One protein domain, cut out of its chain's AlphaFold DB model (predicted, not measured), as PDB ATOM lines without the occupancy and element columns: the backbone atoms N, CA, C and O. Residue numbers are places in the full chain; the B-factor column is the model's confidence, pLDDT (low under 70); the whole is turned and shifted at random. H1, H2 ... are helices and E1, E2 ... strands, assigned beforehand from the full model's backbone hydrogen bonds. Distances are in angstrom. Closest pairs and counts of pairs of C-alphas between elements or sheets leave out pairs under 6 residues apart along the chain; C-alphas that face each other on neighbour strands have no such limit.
ATOM      1  N   ARG A  56     100.058  41.332  95.419       91.94
ATOM      2  CA  ARG A  56     100.808  40.451  94.521       91.94
ATOM      3  C   ARG A  56     101.287  41.252  93.303       91.94
ATOM      4  O   ARG A  56     100.463  41.941  92.694       91.94
ATOM      5  N   PRO A  57     102.571  41.160  92.915       92.88
ATOM      6  CA  PRO A  57     103.092  41.929  91.793       92.88
ATOM      7  C   PRO A  57     102.359  41.586  90.493       92.88
ATOM      8  O   PRO A  57     101.921  40.450  90.286       92.88
ATOM      9  N   ILE A  58     102.247  42.582  89.613       95.62
ATOM     10  CA  ILE A  58     101.753  42.390  88.247       95.62
ATOM     11  C   ILE A  58     102.737  41.472  87.520       95.62
ATOM     12  O   ILE A  58     103.937  41.746  87.491       95.62
ATOM     13  N   SER A  59     102.234  40.373  86.959       94.50
ATOM     14  CA  SER A  59     103.077  39.333  86.369       94.50
ATOM     15  C   SER A  59     102.467  38.742  85.103       94.50
ATOM     16  O   SER A  59     101.364  38.188  85.137       94.50
ATOM     17  N   SER A  60     103.253  38.765  84.024       96.06
ATOM     18  CA  SER A  60     102.936  38.107  82.752       96.06
ATOM     19  C   SER A  60     103.081  36.581  82.762       96.06
ATOM     20  O   SER A  60     102.743  35.937  81.775       96.06
ATOM     21  N   HIS A  61     103.523  35.975  83.872       92.44
ATOM     22  CA  HIS A  61     103.632  34.514  83.985       92.44
ATOM     23  C   HIS A  61     102.259  33.825  83.979       92.44
ATOM     24  O   HIS A  61     102.094  32.759  83.397       92.44
ATOM     25  N   VAL A  62     101.274  34.409  84.671       89.31
ATOM     26  CA  VAL A  62      99.904  33.863  84.752       89.31
ATOM     27  C   VAL A  62      98.951  34.608  83.819       89.31
ATOM     28  O   VAL A  62      97.996  34.019  83.326       89.31
ATOM     29  N   PHE A  63      99.216  35.890  83.558       94.06
ATOM     30  CA  PHE A  63      98.377  36.751  82.730       94.06
ATOM     31  C   PHE A  63      99.229  37.357  81.611       94.06
ATOM     32  O   PHE A  63      99.764  38.449  81.797       94.06
ATOM     33  N   PRO A  64      99.410  36.661  80.474       97.25
ATOM     34  CA  PRO A  64     100.291  37.115  79.401       97.25
ATOM     35  C   PRO A  64     100.027  38.572  79.002       97.25
ATOM     36  O   PRO A  64      98.875  38.951  78.801       97.25
ATOM     37  N   GLY A  65     101.083  39.387  78.906       97.19
ATOM     38  CA  GLY A  65     101.002  40.808  78.543       97.19
ATOM     39  C   GLY A  65     100.681  41.779  79.693       97.19
ATOM     40  O   GLY A  65     100.698  42.994  79.494       97.19
ATOM     41  N   ALA A  66     100.401  41.282  80.906       97.12
ATOM     42  CA  ALA A  66     100.048  42.125  82.050       97.12
ATOM     43  C   ALA A  66     101.169  43.087  82.476       97.12
ATOM     44  O   ALA A  66     100.895  44.240  82.799       97.12
ATOM     45  N   SER A  67     102.420  42.621  82.510       96.75
ATOM     46  CA  SER A  67     103.582  43.406  82.947       96.75
ATOM     47  C   SER A  67     104.022  44.448  81.912       96.75
ATOM     48  O   SER A  67     104.652  45.440  82.269       96.75
ATOM     49  N   GLU A  68     103.695  44.233  80.640       96.50
ATOM     50  CA  GLU A  68     104.056  45.098  79.514       96.50
ATOM     51  C   GLU A  68     102.986  46.162  79.220       96.50
ATOM     52  O   GLU A  68     103.250  47.154  78.530       96.50
ATOM     53  N   SER A  69     101.764  45.963  79.718       96.19
ATOM     54  CA  SER A  69     100.631  46.849  79.469       96.19
ATOM     55  C   SER A  69     100.613  48.041  80.423       96.19
ATOM     56  O   SER A  69     100.592  47.897  81.646       96.19
ATOM     57  N   ARG A  70     100.577  49.258  79.865       96.25
ATOM     58  CA  ARG A  70     100.573  50.501  80.662       96.25
ATOM     59  C   ARG A  70      99.232  50.800  81.328       96.25
ATOM     60  O   ARG A  70      99.186  51.619  82.243       96.25
ATOM     61  N   ILE A  71      98.156  50.164  80.868       97.62
ATOM     62  CA  ILE A  71      96.813  50.343  81.429       97.62
ATOM     63  C   ILE A  71      96.556  49.425  82.632       97.62
ATOM     64  O   ILE A  71      95.517  49.563  83.274       97.62
ATOM     65  N   VAL A  72      97.484  48.516  82.966       98.19
ATOM     66  CA  VAL A  72      97.393  47.656  84.154       98.19
ATOM     67  C   VAL A  72      97.916  48.401  85.379       98.19
ATOM     68  O   VAL A  72      99.084  48.778  85.461       98.19
ATOM     69  N   VAL A  73      97.043  48.609  86.362       97.88
ATOM     70  CA  VAL A  73      97.310  49.438  87.542       97.88
ATOM     71  C   VAL A  73      97.024  48.636  88.813       97.88
ATOM     72  O   VAL A  73      95.959  48.025  88.920       97.88
ATOM     73  N   PRO A  74      97.923  48.633  89.816       97.00
ATOM     74  CA  PRO A  74      97.650  47.987  91.095       97.00
ATOM     75  C   PRO A  74      96.479  48.670  91.806       97.00
ATOM     76  O   PRO A  74      96.407  49.899  91.855       97.00
ATOM     77  N   PHE A  75      95.594  47.881  92.417       96.94
ATOM     78  CA  PHE A  75      94.391  48.399  93.079       96.94
ATOM     79  C   PHE A  75      94.666  49.494  94.116       96.94
ATOM     80  O   PHE A  75      93.888  50.439  94.227       96.94
ATOM     81  N   ALA A  76      95.784  49.398  94.842       95.00
ATOM     82  CA  ALA A  76      96.162  50.369  95.862       95.00
ATOM     83  C   ALA A  76      96.239  51.791  95.283       95.00
ATOM     84  O   ALA A  76      95.683  52.708  95.879       95.00
ATOM     85  N   LYS A  77      96.792  51.937  94.067       96.75
ATOM     86  CA  LYS A  77      96.909  53.231  93.379       96.75
ATOM     87  C   LYS A  77      95.568  53.824  92.942       96.75
ATOM     88  O   LYS A  77      95.441  55.032  92.764       96.75
ATOM     89  N   ILE A  78      94.560  52.976  92.736       97.06
ATOM     90  CA  ILE A  78      93.193  53.426  92.451       97.06
ATOM     91  C   ILE A  78      92.526  53.922  93.736       97.06
ATOM     92  O   ILE A  78      91.884  54.969  93.738       97.06
ATOM     93  N   LEU A  79      92.678  53.172  94.830       95.00
ATOM     94  CA  LEU A  79      92.019  53.469  96.102       95.00
ATOM     95  C   LEU A  79      92.641  54.656  96.850       95.00
ATOM     96  O   LEU A  79      91.912  55.381  97.529       95.00
ATOM     97  N   ASP A  80      93.956  54.858  96.731       94.06
ATOM     98  CA  ASP A  80      94.664  56.014  97.302       94.06
ATOM     99  C   ASP A  80      94.537  57.288  96.444       94.06
ATOM    100  O   ASP A  80      94.861  58.384  96.900       94.06
ATOM    101  N   GLY A  81      94.011  57.159  95.221       94.44
ATOM    102  CA  GLY A  81      93.772  58.262  94.294       94.44
ATOM    103  C   GLY A  81      94.995  58.723  93.499       94.44
ATOM    104  O   GLY A  81      94.876  59.685  92.737       94.44
ATOM    105  N   SER A  82      96.145  58.053  93.624       96.69
ATOM    106  CA  SER A  82      97.351  58.347  92.839       96.69
ATOM    107  C   SER A  82      97.167  58.074  91.344       96.69
ATOM    108  O   SER A  82      97.808  58.722  90.515       96.69
ATOM    109  N   VAL A  83      96.262  57.160  90.981       97.44
ATOM    110  CA  VAL A  83      95.846  56.901  89.601       97.44
ATOM    111  C   VAL A  83      94.325  56.958  89.499       97.44
ATOM    112  O   VAL A  83      93.601  56.277  90.223       97.44
ATOM    113  N   ARG A  84      93.821  57.752  88.551       96.19
ATOM    114  CA  ARG A  84      92.393  57.798  88.224       96.19
ATOM    115  C   ARG A  84      92.085  56.781  87.132       96.19
ATOM    116  O   ARG A  84      92.665  56.853  86.054       96.19
ATOM    117  N   ALA A  85      91.152  55.873  87.402       97.25
ATOM    118  CA  ALA A  85      90.648  54.957  86.386       97.25
ATOM    119  C   ALA A  85      89.862  55.708  85.296       97.25
ATOM    120  O   ALA A  85      89.147  56.675  85.599       97.25
ATOM    121  N   GLY A  86      89.983  55.226  84.058       96.56
ATOM    122  CA  GLY A  86      89.234  55.705  82.897       96.56
ATOM    123  C   GLY A  86      87.741  55.361  82.941       96.56
ATOM    124  O   GLY A  86      87.172  55.085  84.003       96.56
ATOM    125  N   ARG A  87      87.084  55.407  81.775       95.94
ATOM    126  CA  ARG A  87      85.647  55.131  81.656       95.94
ATOM    127  C   ARG A  87      85.378  53.628  81.670       95.94
ATOM    128  O   ARG A  87      84.473  53.201  82.378       95.94
ATOM    129  N   ARG A  88      86.147  52.852  80.907       97.94
ATOM    130  CA  ARG A  88      86.027  51.391  80.794       97.94
ATOM    131  C   ARG A  88      87.064  50.716  81.672       97.94
ATOM    132  O   ARG A  88      88.264  50.902  81.462       97.94
ATOM    133  N   VAL A  89      86.614  49.955  82.662       98.44
ATOM    134  CA  VAL A  89      87.482  49.351  83.668       98.44
ATOM    135  C   VAL A  89      87.283  47.843  83.742       98.44
ATOM    136  O   VAL A  89      86.204  47.365  84.091       98.44
ATOM    137  N   GLY A  90      88.355  47.098  83.483       98.19
ATOM    138  CA  GLY A  90      88.438  45.669  83.770       98.19
ATOM    139  C   GLY A  90      89.084  45.425  85.134       98.19
ATOM    140  O   GLY A  90      90.095  46.043  85.447       98.19
ATOM    141  N   ILE A  91      88.539  44.535  85.961       98.06
ATOM    142  CA  ILE A  91      89.100  44.201  87.279       98.06
ATOM    143  C   ILE A  91      89.486  42.725  87.307       98.06
ATOM    144  O   ILE A  91      88.632  41.849  87.173       98.06
ATOM    145  N   ILE A  92      90.772  42.454  87.526       95.88
ATOM    146  CA  ILE A  92      91.318  41.097  87.638       95.88
ATOM    147  C   ILE A  92      91.406  40.728  89.116       95.88
ATOM    148  O   ILE A  92      92.284  41.224  89.823       95.88
ATOM    149  N   GLY A  93      90.520  39.856  89.590       91.25
ATOM    150  CA  GLY A  93      90.507  39.388  90.976       91.25
ATOM    151  C   GLY A  93      89.163  38.777  91.364       91.25
ATOM    152  O   GLY A  93      88.142  39.154  90.813       91.25
ATOM    153  N   ASN A  94      89.179  37.849  92.327       88.81
ATOM    154  CA  ASN A  94      88.021  37.036  92.737       88.81
ATOM    155  C   ASN A  94      87.857  37.025  94.270       88.81
ATOM    156  O   ASN A  94      87.699  35.976  94.896       88.81
ATOM    157  N   GLY A  95      88.012  38.185  94.903       89.25
ATOM    158  CA  GLY A  95      87.974  38.318  96.364       89.25
ATOM    159  C   GLY A  95      87.477  39.686  96.813       89.25
ATOM    160  O   GLY A  95      87.254  40.572  95.984       89.25
ATOM    161  N   ALA A  96      87.334  39.883  98.122       89.56
ATOM    162  CA  ALA A  96      86.752  41.098  98.700       89.56
ATOM    163  C   ALA A  96      87.354  42.414  98.163       89.56
ATOM    164  O   ALA A  96      86.603  43.329  97.839       89.56
ATOM    165  N   ILE A  97      88.679  42.492  97.966       92.12
ATOM    166  CA  ILE A  97      89.344  43.700  97.436       92.12
ATOM    167  C   ILE A  97      88.833  44.059  96.033       92.12
ATOM    168  O   ILE A  97      88.552  45.221  95.759       92.12
ATOM    169  N   SER A  98      88.665  43.077  95.141       94.69
ATOM    170  CA  SER A  98      88.151  43.326  93.783       94.69
ATOM    171  C   SER A  98      86.728  43.894  93.794       94.69
ATOM    172  O   SER A  98      86.420  44.818  93.042       94.69
ATOM    173  N   HIS A  99      85.882  43.397  94.699       94.12
ATOM    174  CA  HIS A  99      84.505  43.853  94.857       94.12
ATOM    175  C   HIS A  99      84.431  45.224  95.542       94.12
ATOM    176  O   HIS A  99      83.600  46.052  95.168       94.12
ATOM    177  N   ASP A 100      85.331  45.511  96.485       94.06
ATOM    178  CA  ASP A 100      85.474  46.840  97.084       94.06
ATOM    179  C   ASP A 100      85.926  47.878  96.054       94.06
ATOM    180  O   ASP A 100      85.380  48.976  96.013       94.06
ATOM    181  N   VAL A 101      86.890  47.528  95.195       96.38
ATOM    182  CA  VAL A 101      87.356  48.386  94.096       96.38
ATOM    183  C   VAL A 101      86.230  48.643  93.106       96.38
ATOM    184  O   VAL A 101      86.019  49.791  92.726       96.38
ATOM    185  N   ALA A 102      85.469  47.618  92.723       95.75
ATOM    186  CA  ALA A 102      84.297  47.806  91.876       95.75
ATOM    187  C   ALA A 102      83.268  48.730  92.531       95.75
ATOM    188  O   ALA A 102      82.785  49.662  91.893       95.75
ATOM    189  N   SER A 103      82.990  48.518  93.820       93.06
ATOM    190  CA  SER A 103      82.050  49.346  94.576       93.06
ATOM    191  C   SER A 103      82.514  50.801  94.637       93.06
ATOM    192  O   SER A 103      81.752  51.716  94.347       93.06
ATOM    193  N   PHE A 104      83.797  51.021  94.925       94.25
ATOM    194  CA  PHE A 104      84.430  52.336  94.914       94.25
ATOM    195  C   PHE A 104      84.356  53.009  93.537       94.25
ATOM    196  O   PHE A 104      84.065  54.199  93.445       94.25
ATOM    197  N   LEU A 105      84.602  52.252  92.466       94.88
ATOM    198  CA  LEU A 105      84.601  52.773  91.105       94.88
ATOM    199  C   LEU A 105      83.211  53.058  90.555       94.88
ATOM    200  O   LEU A 105      83.152  53.899  89.662       94.88
ATOM    201  N   LEU A 106      82.164  52.384  91.044       92.81
ATOM    202  CA  LEU A 106      80.751  52.532  90.658       92.81
ATOM    203  C   LEU A 106      79.981  53.520  91.542       92.81
ATOM    204  O   LEU A 106      78.968  54.071  91.115       92.81
ATOM    205  N   HIS A 107      80.461  53.772  92.755       89.19
ATOM    206  CA  HIS A 107      79.818  54.704  93.668       89.19
ATOM    207  C   HIS A 107      79.850  56.133  93.121       89.19
ATOM    208  O   HIS A 107      80.873  56.615  92.621       89.19
ATOM    209  N   ASP A 108      78.712  56.814  93.228       83.56
ATOM    210  CA  ASP A 108      78.611  58.245  92.988       83.56
ATOM    211  C   ASP A 108      78.782  58.980  94.328       83.56
ATOM    212  O   ASP A 108      77.926  58.856  95.203       83.56
ATOM    213  N   PRO A 109      79.862  59.760  94.517       75.19
ATOM    214  CA  PRO A 109      80.123  60.446  95.781       75.19
ATOM    215  C   PRO A 109      79.087  61.528  96.123       75.19
ATOM    216  O   PRO A 109      79.104  62.042  97.239       75.19
ATOM    217  N   ARG A 110      78.207  61.905  95.183       70.75
ATOM    218  CA  ARG A 110      77.103  62.853  95.414       70.75
ATOM    219  C   ARG A 110      75.908  62.205  96.109       70.75
ATOM    220  O   ARG A 110      75.001  62.909  96.542       70.75
ATOM    221  N   VAL A 111      75.886  60.878  96.183       72.19
ATOM    222  CA  VAL A 111      74.794  60.114  96.771       72.19
ATOM    223  C   VAL A 111      74.830  60.249  98.284       72.19
ATOM    224  O   VAL A 111      75.838  59.949  98.928       72.19
ATOM    225  N   SER A 112      73.715  60.718  98.845       64.31
ATOM    226  CA  SER A 112      73.563  60.861 100.287       64.31
ATOM    227  C   SER A 112      73.654  59.500 100.972       64.31
ATOM    228  O   SER A 112      73.118  58.507 100.492       64.31
ATOM    229  N   ARG A 113      74.293  59.469 102.143       69.81
ATOM    230  CA  ARG A 113      74.318  58.294 103.031       69.81
ATOM    231  C   ARG A 113      73.133  58.267 103.998       69.81
ATOM    232  O   ARG A 113      73.186  57.583 105.016       69.81
ATOM    233  N   ASP A 114      72.111  59.066 103.717       79.62
ATOM    234  CA  ASP A 114      70.882  59.118 104.497       79.62
ATOM    235  C   ASP A 114      70.123  57.786 104.397       79.62
ATOM    236  O   ASP A 114      70.089  57.135 103.350       79.62
ATOM    237  N   VAL A 115      69.484  57.408 105.501       84.88
ATOM    238  CA  VAL A 115      68.572  56.269 105.594       84.88
ATOM    239  C   VAL A 115      67.488  56.368 104.525       84.88
ATOM    240  O   VAL A 115      67.188  55.362 103.894       84.88
ATOM    241  N   ALA A 116      66.949  57.563 104.263       84.62
ATOM    242  CA  ALA A 116      65.924  57.745 103.234       84.62
ATOM    243  C   ALA A 116      66.415  57.332 101.835       84.62
ATOM    244  O   ALA A 116      65.693  56.661 101.101       84.62
ATOM    245  N   PHE A 117      67.664  57.670 101.492       82.25
ATOM    246  CA  PHE A 117      68.256  57.287 100.210       82.25
ATOM    247  C   PHE A 117      68.467  55.775 100.127       82.25
ATOM    248  O   PHE A 117      68.144  55.157  99.119       82.25
ATOM    249  N   PHE A 118      68.962  55.167 101.207       84.62
ATOM    250  CA  PHE A 118      69.113  53.717 101.285       84.62
ATOM    251  C   PHE A 118      67.770  52.994 101.106       84.62
ATOM    252  O   PHE A 118      67.686  52.029 100.351       84.62
ATOM    253  N   LEU A 119      66.714  53.456 101.781       88.19
ATOM    254  CA  LEU A 119      65.382  52.867 101.656       88.19
ATOM    255  C   LEU A 119      64.865  52.976 100.218       88.19
ATOM    256  O   LEU A 119      64.403  51.977  99.680       88.19
ATOM    257  N   ASP A 120      65.011  54.135  99.571       84.94
ATOM    258  CA  ASP A 120      64.596  54.319  98.177       84.94
ATOM    259  C   ASP A 120      65.400  53.446  97.196       84.94
ATOM    260  O   ASP A 120      64.817  52.769  96.345       84.94
ATOM    261  N   GLU A 121      66.726  53.388  97.357       84.44
ATOM    262  CA  GLU A 121      67.631  52.563  96.544       84.44
ATOM    263  C   GLU A 121      67.259  51.077  96.621       84.44
ATOM    264  O   GLU A 121      67.256  50.380  95.607       84.44
ATOM    265  N   TRP A 122      66.904  50.596  97.814       86.50
ATOM    266  CA  TRP A 122      66.481  49.213  98.047       86.50
ATOM    267  C   TRP A 122      64.973  49.000  97.873       86.50
ATOM    268  O   TRP A 122      64.492  47.875  98.018       86.50
ATOM    269  N   GLY A 123      64.229  50.052  97.522       88.44
ATOM    270  CA  GLY A 123      62.789  50.012  97.298       88.44
ATOM    271  C   GLY A 123      61.976  49.647  98.538       88.44
ATOM    272  O   GLY A 123      60.928  49.027  98.396       88.44
ATOM    273  N   ILE A 124      62.461  49.974  99.732       90.25
ATOM    274  CA  ILE A 124      61.806  49.692 101.009       90.25
ATOM    275  C   ILE A 124      60.895  50.864 101.372       90.25
ATOM    276  O   ILE A 124      61.356  51.994 101.521       90.25
ATOM    277  N   ASP A 125      59.616  50.574 101.586       89.81
ATOM    278  CA  ASP A 125      58.643  51.520 102.123       89.81
ATOM    279  C   ASP A 125      58.283  51.113 103.557       89.81
ATOM    280  O   ASP A 125      57.585  50.119 103.787       89.81
ATOM    281  N   LEU A 126      58.796  51.874 104.527       90.75
ATOM    282  CA  LEU A 126      58.557  51.621 105.949       90.75
ATOM    283  C   LEU A 126      57.141  52.001 106.397       90.75
ATOM    284  O   LEU A 126      56.655  51.411 107.359       90.75
ATOM    285  N   GLU A 127      56.485  52.956 105.733       91.00
ATOM    286  CA  GLU A 127      55.131  53.391 106.096       91.00
ATOM    287  C   GLU A 127      54.095  52.369 105.626       91.00
ATOM    288  O   GLU A 127      53.201  51.987 106.381       91.00
ATOM    289  N   ALA A 128      54.246  51.876 104.395       90.44
ATOM    290  CA  ALA A 128      53.373  50.850 103.832       90.44
ATOM    291  C   ALA A 128      53.739  49.424 104.286       90.44
ATOM    292  O   ALA A 128      52.942  48.502 104.112       90.44
ATOM    293  N   GLY A 129      54.945  49.215 104.826       90.75
ATOM    294  CA  GLY A 129      55.460  47.888 105.167       90.75
ATOM    295  C   GLY A 129      55.697  47.009 103.934       90.75
ATOM    296  O   GLY A 129      55.472  45.799 103.980       90.75
ATOM    297  N   THR A 130      56.110  47.612 102.814       91.06
ATOM    298  CA  THR A 130      56.275  46.922 101.522       91.06
ATOM    299  C   THR A 130      57.691  47.063 100.967       91.06
ATOM    300  O   THR A 130      58.481  47.890 101.420       91.06
ATOM    301  N   MET A 131      58.027  46.228  99.978       88.62
ATOM    302  CA  MET A 131      59.262  46.351  99.203       88.62
ATOM    303  C   MET A 131      58.969  46.247  97.707       88.62
ATOM    304  O   MET A 131      58.149  45.429  97.282       88.62
ATOM    305  N   LEU A 132      59.664  47.050  96.902       84.12
ATOM    306  CA  LEU A 132      59.616  46.954  95.450       84.12
ATOM    307  C   LEU A 132      60.263  45.648  94.962       84.12
ATOM    308  O   LEU A 132      61.207  45.148  95.578       84.12
ATOM    309  N   PRO A 133      59.819  45.125  93.805       80.81
ATOM    310  CA  PRO A 133      60.527  44.052  93.125       80.81
ATOM    311  C   PRO A 133      61.983  44.450  92.814       80.81
ATOM    312  O   PRO A 133      62.226  45.612  92.452       80.81
ATOM    313  N   PRO A 134      62.952  43.516  92.890       71.88
ATOM    314  CA  PRO A 134      64.368  43.802  92.648       71.88
ATOM    315  C   PRO A 134      64.642  44.506  91.314       71.88
ATOM    316  O   PRO A 134      65.517  45.364  91.232       71.88
ATOM    317  N   GLU A 135      63.863  44.212  90.277       72.94
ATOM    318  CA  GLU A 135      64.011  44.792  88.940       72.94
ATOM    319  C   GLU A 135      63.830  46.317  88.945       72.94
ATOM    320  O   GLU A 135      64.507  47.014  88.191       72.94
ATOM    321  N   ARG A 136      62.976  46.846  89.833       74.44
ATOM    322  CA  ARG A 136      62.694  48.288  89.947       74.44
ATOM    323  C   ARG A 136      63.725  49.043  90.783       74.44
ATOM    324  O   ARG A 136      63.936  50.230  90.555       74.44
ATOM    325  N   THR A 137      64.409  48.366  91.704       71.81
ATOM    326  CA  THR A 137      65.493  48.975  92.507       71.81
ATOM    327  C   THR A 137      66.685  49.397  91.638       71.81
ATOM    328  O   THR A 137      67.284  50.450  91.842       71.81
ATOM    329  N   LYS A 138      66.966  48.642  90.566       70.81
ATOM    330  CA  LYS A 138      68.050  48.932  89.612       70.81
ATOM    331  C   LYS A 138      67.854  50.229  88.813       70.81
ATOM    332  O   LYS A 138      68.833  50.803  88.330       70.81
ATOM    333  N   GLU A 139      66.613  50.659  88.612       73.12
ATOM    334  CA  GLU A 139      66.294  51.898  87.890       73.12
ATOM    335  C   GLU A 139      66.514  53.138  88.758       73.12
ATOM    336  O   GLU A 139      66.838  54.201  88.233       73.12
ATOM    337  N   ARG A 140      66.381  52.987  90.080       71.31
ATOM    338  CA  ARG A 140      66.577  54.059  91.063       71.31
ATOM    339  C   ARG A 140      68.032  54.218  91.493       71.31
ATOM    340  O   ARG A 140      68.421  55.296  91.930       71.31
ATOM    341  N   ALA A 141      68.836  53.165  91.344       72.69
ATOM    342  CA  ALA A 141      70.235  53.181  91.743       72.69
ATOM    343  C   ALA A 141      71.023  54.275  90.988       72.69
ATOM    344  O   ALA A 141      71.033  54.297  89.749       72.69
ATOM    345  N   PRO A 142      71.719  55.168  91.709       74.12
ATOM    346  CA  PRO A 142      72.522  56.219  91.106       74.12
ATOM    347  C   PRO A 142      73.671  55.581  90.327       74.12
ATOM    348  O   PRO A 142      74.442  54.783  90.858       74.12
ATOM    349  N   ARG A 143      73.805  55.928  89.049       73.06
ATOM    350  CA  ARG A 143      74.898  55.423  88.215       73.06
ATOM    351  C   ARG A 143      75.939  56.496  88.023       73.06
ATOM    352  O   ARG A 143      75.617  57.646  87.725       73.06
ATOM    353  N   ASN A 144      77.195  56.095  88.117       78.81
ATOM    354  CA  ASN A 144      78.258  56.895  87.544       78.81
ATOM    355  C   ASN A 144      78.513  56.487  86.085       78.81
ATOM    356  O   ASN A 144      77.994  55.489  85.589       78.81
ATOM    357  N   ASN A 145      79.301  57.289  85.372       85.44
ATOM    358  CA  ASN A 145      79.516  57.111  83.933       85.44
ATOM    359  C   ASN A 145      80.556  56.028  83.585       85.44
ATOM    360  O   ASN A 145      81.012  55.999  82.436       85.44
ATOM    361  N   ARG A 146      80.970  55.182  84.543       93.38
ATOM    362  CA  ARG A 146      81.964  54.125  84.314       93.38
ATOM    363  C   ARG A 146      81.309  52.796  83.969       93.38
ATOM    364  O   ARG A 146      80.294  52.410  84.534       93.38
ATOM    365  N   GLU A 147      81.963  52.069  83.079       95.31
ATOM    366  CA  GLU A 147      81.665  50.679  82.765       95.31
ATOM    367  C   GLU A 147      82.686  49.814  83.496       95.31
ATOM    368  O   GLU A 147      83.883  49.905  83.227       95.31
ATOM    369  N   VAL A 148      82.228  49.009  84.455       97.25
ATOM    370  CA  VAL A 148      83.106  48.177  85.285       97.25
ATOM    371  C   VAL A 148      82.770  46.708  85.064       97.25
ATOM    372  O   VAL A 148      81.624  46.299  85.254       97.25
ATOM    373  N   ILE A 149      83.774  45.912  84.694       97.31
ATOM    374  CA  ILE A 149      83.660  44.461  84.521       97.31
ATOM    375  C   ILE A 149      84.646  43.769  85.464       97.31
ATOM    376  O   ILE A 149      85.852  43.989  85.375       97.31
ATOM    377  N   LEU A 150      84.139  42.929  86.368       96.00
ATOM    378  CA  LEU A 150      84.949  42.039  87.197       96.00
ATOM    379  C   LEU A 150      85.072  40.677  86.520       96.00
ATOM    380  O   LEU A 150      84.069  40.116  86.077       96.00
ATOM    381  N   PHE A 151      86.288  40.141  86.482       94.12
ATOM    382  CA  PHE A 151      86.577  38.809  85.960       94.12
ATOM    383  C   PHE A 151      86.788  37.835  87.122       94.12
ATOM    384  O   PHE A 151      87.888  37.741  87.675       94.12
ATOM    385  N   ASP A 152      85.722  37.118  87.480       87.62
ATOM    386  CA  ASP A 152      85.747  36.112  88.542       87.62
ATOM    387  C   ASP A 152      86.374  34.803  88.038       87.62
ATOM    388  O   ASP A 152      86.312  34.446  86.853       87.62
ATOM    389  N   LYS A 153      87.003  34.073  88.963       84.94
ATOM    390  CA  LYS A 153      87.773  32.870  88.644       84.94
ATOM    391  C   LYS A 153      86.861  31.746  88.134       84.94
ATOM    392  O   LYS A 153      85.718  31.613  88.570       84.94
ATOM    393  N   PRO A 154      87.375  30.861  87.266       80.12
ATOM    394  CA  PRO A 154      86.630  29.684  86.856       80.12
ATOM    395  C   PRO A 154      86.364  28.699  87.989       80.12
ATOM    396  O   PRO A 154      87.247  28.421  88.800       80.12
ATOM    397  N   ASN A 155      85.143  28.152  88.009       80.38
ATOM    398  CA  ASN A 155      84.673  27.137  88.957       80.38
ATOM    399  C   ASN A 155      84.797  27.543  90.436       80.38
ATOM    400  O   ASN A 155      84.847  26.684  91.319       80.38
ATOM    401  N   ARG A 156      84.878  28.845  90.726       82.44
ATOM    402  CA  ARG A 156      85.010  29.355  92.087       82.44
ATOM    403  C   ARG A 156      84.318  30.702  92.201       82.44
ATOM    404  O   ARG A 156      84.675  31.638  91.503       82.44
ATOM    405  N   ASP A 157      83.374  30.792  93.127       83.06
ATOM    406  CA  ASP A 157      82.733  32.061  93.450       83.06
ATOM    407  C   ASP A 157      83.711  33.016  94.159       83.06
ATOM    408  O   ASP A 157      84.708  32.576  94.744       83.06
ATOM    409  N   ALA A 158      83.452  34.323  94.108       84.00
ATOM    410  CA  ALA A 158      84.283  35.304  94.805       84.00
ATOM    411  C   ALA A 158      84.361  35.033  96.317       84.00
ATOM    412  O   ALA A 158      83.340  34.783  96.963       84.00
ATOM    413  N   ASP A 159      85.570  35.136  96.880       84.50
ATOM    414  CA  ASP A 159      85.815  34.944  98.312       84.50
ATOM    415  C   ASP A 159      85.340  36.174  99.099       84.50
ATOM    416  O   ASP A 159      86.052  37.175  99.244       84.50
ATOM    417  N   LEU A 160      84.070  36.132  99.510       86.31
ATOM    418  CA  LEU A 160      83.373  37.209 100.205       86.31
ATOM    419  C   LEU A 160      82.850  36.747 101.573       86.31
ATOM    420  O   LEU A 160      82.528  35.569 101.751       86.31
ATOM    421  N   PRO A 161      82.657  37.676 102.532       80.69
ATOM    422  CA  PRO A 161      82.109  37.340 103.841       80.69
ATOM    423  C   PRO A 161      80.761  36.614 103.744       80.69
ATOM    424  O   PRO A 161      79.814  37.100 103.110       80.69
ATOM    425  N   ARG A 162      80.654  35.467 104.432       79.81
ATOM    426  CA  ARG A 162      79.412  34.682 104.509       79.81
ATOM    427  C   ARG A 162      78.248  35.560 104.980       79.81
ATOM    428  O   ARG A 162      78.390  36.368 105.894       79.81
ATOM    429  N   GLY A 163      77.099  35.425 104.322       80.12
ATOM    430  CA  GLY A 163      75.873  36.165 104.644       80.12
ATOM    431  C   GLY A 163      75.820  37.622 104.164       80.12
ATOM    432  O   GLY A 163      74.728  38.177 104.111       80.12
ATOM    433  N   ARG A 164      76.946  38.234 103.760       80.94
ATOM    434  CA  ARG A 164      76.983  39.623 103.250       80.94
ATOM    435  C   ARG A 164      77.482  39.757 101.811       80.94
ATOM    436  O   ARG A 164      77.132  40.725 101.144       80.94
ATOM    437  N   GLY A 165      78.249  38.788 101.309       85.81
ATOM    438  CA  GLY A 165      78.817  38.846  99.956       85.81
ATOM    439  C   GLY A 165      77.777  38.975  98.837       85.81
ATOM    440  O   GLY A 165      78.010  39.675  97.854       85.81
ATOM    441  N   TRP A 166      76.599  38.361  99.000       88.62
ATOM    442  CA  TRP A 166      75.513  38.446  98.017       88.62
ATOM    443  C   TRP A 166      75.005  39.882  97.834       88.62
ATOM    444  O   TRP A 166      74.758  40.299  96.704       88.62
ATOM    445  N   ALA A 167      74.908  40.652  98.924       88.56
ATOM    446  CA  ALA A 167      74.412  42.023  98.890       88.56
ATOM    447  C   ALA A 167      75.380  42.931  98.123       88.56
ATOM    448  O   ALA A 167      74.943  43.750  97.322       88.56
ATOM    449  N   GLN A 168      76.694  42.724  98.277       90.19
ATOM    450  CA  GLN A 168      77.707  43.469  97.523       90.19
ATOM    451  C   GLN A 168      77.655  43.147  96.021       90.19
ATOM    452  O   GLN A 168      77.703  44.053  95.192       90.19
ATOM    453  N   LYS A 169      77.492  41.869  95.651       92.00
ATOM    454  CA  LYS A 169      77.321  41.465  94.243       92.00
ATOM    455  C   LYS A 169      76.060  42.059  93.623       92.00
ATOM    456  O   LYS A 169      76.092  42.505  92.477       92.00
ATOM    457  N   LEU A 170      74.955  42.061  94.370       89.75
ATOM    458  CA  LEU A 170      73.699  42.662  93.927       89.75
ATOM    459  C   LEU A 170      73.844  44.178  93.757       89.75
ATOM    460  O   LEU A 170      73.466  44.705  92.715       89.75
ATOM    461  N   TRP A 171      74.470  44.853  94.725       89.56
ATOM    462  CA  TRP A 171      74.744  46.287  94.661       89.56
ATOM    463  C   TRP A 171      75.553  46.647  93.409       89.56
ATOM    464  O   TRP A 171      75.128  47.506  92.639       89.56
ATOM    465  N   ILE A 172      76.646  45.922  93.126       91.88
ATOM    466  CA  ILE A 172      77.474  46.120  91.921       91.88
ATOM    467  C   ILE A 172      76.621  46.016  90.646       91.88
ATOM    468  O   ILE A 172      76.709  46.881  89.775       91.88
ATOM    469  N   ARG A 173      75.760  44.996  90.544       91.06
ATOM    470  CA  ARG A 173      74.880  44.790  89.377       91.06
ATOM    471  C   ARG A 173      73.826  45.887  89.227       91.06
ATOM    472  O   ARG A 173      73.542  46.313  88.104       91.06
ATOM    473  N   ASN A 174      73.257  46.355  90.338       88.56
ATOM    474  CA  ASN A 174      72.277  47.441  90.335       88.56
ATOM    475  C   ASN A 174      72.911  48.769  89.891       88.56
ATOM    476  O   ASN A 174      72.283  49.531  89.158       88.56
ATOM    477  N   HIS A 175      74.190  48.978  90.210       89.38
ATOM    478  CA  HIS A 175      74.958  50.166  89.823       89.38
ATOM    479  C   HIS A 175      75.589  50.069  88.424       89.38
ATOM    480  O   HIS A 175      76.362  50.936  88.032       89.38
ATOM    481  N   GLY A 176      75.236  49.047  87.635       89.38
ATOM    482  CA  GLY A 176      75.687  48.897  86.246       89.38
ATOM    483  C   GLY A 176      77.013  48.153  86.074       89.38
ATOM    484  O   GLY A 176      77.490  48.020  84.949       89.38
ATOM    485  N   GLY A 177      77.589  47.627  87.154       93.94
ATOM    486  CA  GLY A 177      78.733  46.729  87.081       93.94
ATOM    487  C   GLY A 177      78.359  45.355  86.530       93.94
ATOM    488  O   GLY A 177      77.280  44.819  86.799       93.94
ATOM    489  N   THR A 178      79.286  44.749  85.795       95.00
ATOM    490  CA  THR A 178      79.175  43.370  85.313       95.00
ATOM    491  C   THR A 178      80.132  42.482  86.096       95.00
ATOM    492  O   THR A 178      81.315  42.786  86.205       95.00
ATOM    493  N   ILE A 179      79.634  41.364  86.620       93.81
ATOM    494  CA  ILE A 179      80.472  40.305  87.194       93.81
ATOM    495  C   ILE A 179      80.448  39.151  86.203       93.81
ATOM    496  O   ILE A 179      79.419  38.485  86.052       93.81
ATOM    497  N   LEU A 180      81.556  38.960  85.491       91.88
ATOM    498  CA  LEU A 180      81.716  37.871  84.548       91.88
ATOM    499  C   LEU A 180      82.296  36.658  85.272       91.88
ATOM    500  O   LEU A 180      83.497  36.570  85.524       91.88
ATOM    501  N   ASN A 181      81.412  35.716  85.580       88.44
ATOM    502  CA  ASN A 181      81.790  34.438  86.164       88.44
ATOM    503  C   ASN A 181      82.514  33.569  85.136       88.44
ATOM    504  O   ASN A 181      82.246  33.641  83.935       88.44
ATOM    505  N   ASN A 182      83.360  32.665  85.625       87.69
ATOM    506  CA  ASN A 182      84.050  31.685  84.794       87.69
ATOM    507  C   ASN A 182      84.918  32.282  83.682       87.69
ATOM    508  O   ASN A 182      85.079  31.665  82.626       87.69
ATOM    509  N   ALA A 183      85.490  33.460  83.930       90.38
ATOM    510  CA  ALA A 183      86.363  34.134  82.989       90.38
ATOM    511  C   ALA A 183      87.794  33.589  83.095       90.38
ATOM    512  O   ALA A 183      88.427  33.622  84.152       90.38
ATOM    513  N   LEU A 184      88.325  33.113  81.974       91.88
ATOM    514  CA  LEU A 184      89.740  32.820  81.800       91.88
ATOM    515  C   LEU A 184      90.366  33.941  80.972       91.88
ATOM    516  O   LEU A 184      90.030  34.119  79.800       91.88
ATOM    517  N   ILE A 185      91.286  34.680  81.582       93.50
ATOM    518  CA  ILE A 185      92.072  35.702  80.891       93.50
ATOM    519  C   ILE A 185      93.138  34.997  80.059       93.50
ATOM    520  O   ILE A 185      93.974  34.278  80.601       93.50
ATOM    521  N   GLN A 186      93.087  35.189  78.743       94.88
ATOM    522  CA  GLN A 186      94.030  34.579  77.807       94.88
ATOM    523  C   GLN A 186      95.264  35.458  77.623       94.88
ATOM    524  O   GLN A 186      96.384  34.957  77.582       94.88
ATOM    525  N   MET A 187      95.043  36.766  77.503       96.25
ATOM    526  CA  MET A 187      96.082  37.756  77.257       96.25
ATOM    527  C   MET A 187      95.550  39.155  77.566       96.25
ATOM    528  O   MET A 187      94.354  39.421  77.438       96.25
ATOM    529  N   ILE A 188      96.457  40.045  77.936       97.94
ATOM    530  CA  ILE A 188      96.234  41.477  78.084       97.94
ATOM    531  C   ILE A 188      97.091  42.184  77.038       97.94
ATOM    532  O   ILE A 188      98.256  41.838  76.857       97.94
ATOM    533  N   ASP A 189      96.525  43.168  76.353       96.88
ATOM    534  CA  ASP A 189      97.278  44.043  75.458       96.88
ATOM    535  C   ASP A 189      97.225  45.501  75.947       96.88
ATOM    536  O   ASP A 189      96.929  45.784  77.111       96.88
ATOM    537  N   GLN A 190      97.582  46.448  75.079       95.75
ATOM    538  CA  GLN A 190      97.618  47.874  75.423       95.75
ATOM    539  C   GLN A 190      96.227  48.531  75.463       95.75
ATOM    540  O   GLN A 190      96.124  49.692  75.858       95.75
ATOM    541  N   HIS A 191      95.175  47.819  75.053       96.62
ATOM    542  CA  HIS A 191      93.827  48.358  74.882       96.62
ATOM    543  C   HIS A 191      92.751  47.545  75.616       96.62
ATOM    544  O   HIS A 191      91.604  47.985  75.679       96.62
ATOM    545  N   GLY A 192      93.073  46.378  76.184       97.19
ATOM    546  CA  GLY A 192      92.057  45.524  76.778       97.19
ATOM    547  C   GLY A 192      92.510  44.114  77.134       97.19
ATOM    548  O   GLY A 192      93.693  43.824  77.328       97.19
ATOM    549  N   ILE A 193      91.516  43.238  77.276       97.56
ATOM    550  CA  ILE A 193      91.676  41.874  77.780       97.56
ATOM    551  C   ILE A 193      91.008  40.897  76.812       97.56
ATOM    552  O   ILE A 193      89.809  40.986  76.543       97.56
ATOM    553  N   PHE A 194      91.773  39.916  76.338       96.94
ATOM    554  CA  PHE A 194      91.242  38.739  75.659       96.94
ATOM    555  C   PHE A 194      90.791  37.720  76.694       96.94
ATOM    556  O   PHE A 194      91.585  37.274  77.530       96.94
ATOM    557  N   ILE A 195      89.527  37.320  76.620       95.06
ATOM    558  CA  ILE A 195      88.939  36.392  77.576       95.06
ATOM    559  C   ILE A 195      88.233  35.234  76.888       95.06
ATOM    560  O   ILE A 195      87.709  35.349  75.779       95.06
ATOM    561  N   SER A 196      88.198  34.109  77.591       92.38
ATOM    562  CA  SER A 196      87.359  32.966  77.257       92.38
ATOM    563  C   SER A 196      86.536  32.536  78.461       92.38
ATOM    564  O   SER A 196      87.076  32.480  79.563       92.38
ATOM    565  N   THR A 197      85.264  32.202  78.275       88.19
ATOM    566  CA  THR A 197      84.430  31.622  79.335       88.19
ATOM    567  C   THR A 197      84.506  30.098  79.315       88.19
ATOM    568  O   THR A 197      84.671  29.490  78.257       88.19
ATOM    569  N   LEU A 198      84.409  29.459  80.484       84.44
ATOM    570  CA  LEU A 198      84.241  28.002  80.562       84.44
ATOM    571  C   LEU A 198      82.801  27.574  80.193       84.44
ATOM    572  O   LEU A 198      81.904  28.424  80.134       84.44
ATOM    573  N   PRO A 199      82.556  26.269  79.947       78.12
ATOM    574  CA  PRO A 199      81.212  25.744  79.719       78.12
ATOM    575  C   PRO A 199      80.192  26.186  80.790       78.12
ATOM    576  O   PRO A 199      80.562  26.345  81.956       78.12
ATOM    577  N   PRO A 200      78.908  26.368  80.419       74.00
ATOM    578  CA  PRO A 200      78.300  25.998  79.133       74.00
ATOM    579  C   PRO A 200      78.474  27.032  78.009       74.00
ATOM    580  O   PRO A 200      78.151  26.724  76.867       74.00
ATOM    581  N   ASP A 201      78.967  28.237  78.304       76.19
ATOM    582  CA  ASP A 201      78.917  29.346  77.344       76.19
ATOM    583  C   ASP A 201      80.062  29.282  76.311       76.19
ATOM    584  O   ASP A 201      79.839  29.531  75.129       76.19
ATOM    585  N   SER A 202      81.271  28.877  76.733       85.00
ATOM    586  CA  SER A 202      82.431  28.591  75.861       85.00
ATOM    587  C   SER A 202      82.753  29.685  74.828       85.00
ATOM    588  O   SER A 202      83.158  29.395  73.699       85.00
ATOM    589  N   ARG A 203      82.575  30.959  75.193       88.50
ATOM    590  CA  ARG A 203      82.773  32.101  74.286       88.50
ATOM    591  C   ARG A 203      84.175  32.660  74.420       88.50
ATOM    592  O   ARG A 203      84.731  32.671  75.511       88.50
ATOM    593  N   LYS A 204      84.712  33.191  73.322       92.75
ATOM    594  CA  LYS A 204      85.921  34.021  73.317       92.75
ATOM    595  C   LYS A 204      85.556  35.419  72.861       92.75
ATOM    596  O   LYS A 204      84.852  35.560  71.865       92.75
ATOM    597  N   PHE A 205      86.017  36.430  73.579       94.38
ATOM    598  CA  PHE A 205      85.770  37.816  73.211       94.38
ATOM    599  C   PHE A 205      86.833  38.744  73.784       94.38
ATOM    600  O   PHE A 205      87.626  38.369  74.650       94.38
ATOM    601  N   TYR A 206      86.856  39.954  73.242       96.88
ATOM    602  CA  TYR A 206      87.761  41.015  73.639       96.88
ATOM    603  C   TYR A 206      86.994  42.069  74.432       96.88
ATOM    604  O   TYR A 206      85.902  42.474  74.030       96.88
ATOM    605  N   VAL A 207      87.561  42.496  75.555       97.06
ATOM    606  CA  VAL A 207      87.013  43.567  76.389       97.06
ATOM    607  C   VAL A 207      87.965  44.749  76.341       97.06
ATOM    608  O   VAL A 207      89.032  44.715  76.954       97.06
ATOM    609  N   GLU A 208      87.569  45.800  75.629       98.00
ATOM    610  CA  GLU A 208      88.326  47.048  75.576       98.00
ATOM    611  C   GLU A 208      88.276  47.757  76.938       98.00
ATOM    612  O   GLU A 208      87.208  47.921  77.534       98.00
ATOM    613  N   CYS A 209      89.437  48.160  77.445       98.25
ATOM    614  CA  CYS A 209      89.607  48.769  78.756       98.25
ATOM    615  C   CYS A 209      90.480  50.019  78.640       98.25
ATOM    616  O   CYS A 209      91.565  49.983  78.068       98.25
ATOM    617  N   ASP A 210      90.063  51.102  79.287       98.19
ATOM    618  CA  ASP A 210      90.927  52.267  79.498       98.19
ATOM    619  C   ASP A 210      91.835  52.048  80.721       98.19
ATOM    620  O   ASP A 210      92.869  52.692  80.892       98.19
TER     621      ASP A 210
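AT A GLANCE: This is residues 56 to 210 of the 282 residues of an uncharacterized protein of Phytomonas sp. isolate Hart1 (UniProt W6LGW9). A small parallel sheet, E2 E3 E4, forms the core, with helices H2 and H5 over one face and a strongly twisted antiparallel sheet, E5 E6 E7, partly covering the other face, its strands crossed to those of the first. Beyond H5, H3, H4 and the loop of residues 122 to 133 form an extension at one end of the longest axis; residues 56 to 71 lie at the other end. The printed part has 155 residues, with five named helices and seven named strands in the order E1 H1 E2 H2 H3 H4 E3 H5 E4 E5 E6 E7. The class is mixed, helices and strands, though under half of the residues are in named elements. The whole is compact, with a radius of gyration of the C-alphas of 17.0 A and spans of 56 by 39 by 26 A.

IN THESE COORDINATES: E2 is residues 88 to 92, 13.4 A, from C-alpha 88 at (86.027, 51.391, 80.794); E3 is 147 to 151, 13.2 A, and E4 178 to 180. H2 is residues 96 to 106, 15.2 A, and H5 165 to 174, 14.5 A. E5 is residues 183 to 188, 13.2 A, E6 192 to 197, 16.1 A, and E7 204 to 208, 13.4 A, ending at C-alpha 208 (88.326, 47.048, 75.576). E1 is residues 72 to 74, H1 75 to 79, H3 115 to 121 and H4 134 to 140.

HOW THE PARTS SIT: E3 is the inner strand between E2, with N 89 and O 147 at 2.8 A, and E4, with N 150 and O 178 at 2.8 A. H2 is on this sheet at a height over the sheet of 9.4 A, along the strands, and touches H5 at Ser 103 and Ile 172, closest C-alphas 6.2 A, a shallow tilt of 24 degrees, the same way. E3, H5 and E4 form a strand-helix-strand unit, two parallel neighbour strands with a helix between, with a right-handed crossover. E5 E6 E7 is a meander, each strand the antiparallel neighbour of the one before, with N 184 and O 196 at 2.8 A and N 193 and O 207 at 2.9 A. The two sheets make a sandwich, two sheets face to face, their strands at 55 degrees. H4 touches H5 at Lys 138 and Asn 174, closest C-alphas 4.5 A, and H3 at Glu 121 and Arg 140, 5.8 A. H1 touches H2; E1 pairs with no named strand. Every O i to N i+4 pair is within hydrogen-bond range in H1, H2, H3 and H5; H4 has 0 of 3, but 3 of 4 O i to N i+3 pairs.

THE WHOLE: The C-alphas farthest apart, of His 61 and Glu 127, are 56.5 A apart. The printed part has no cut. The links H3 to H4 and E3 to H5 are long. The mean pLDDT of the printed part is 89.4, and residues 112 to 113 are under 70.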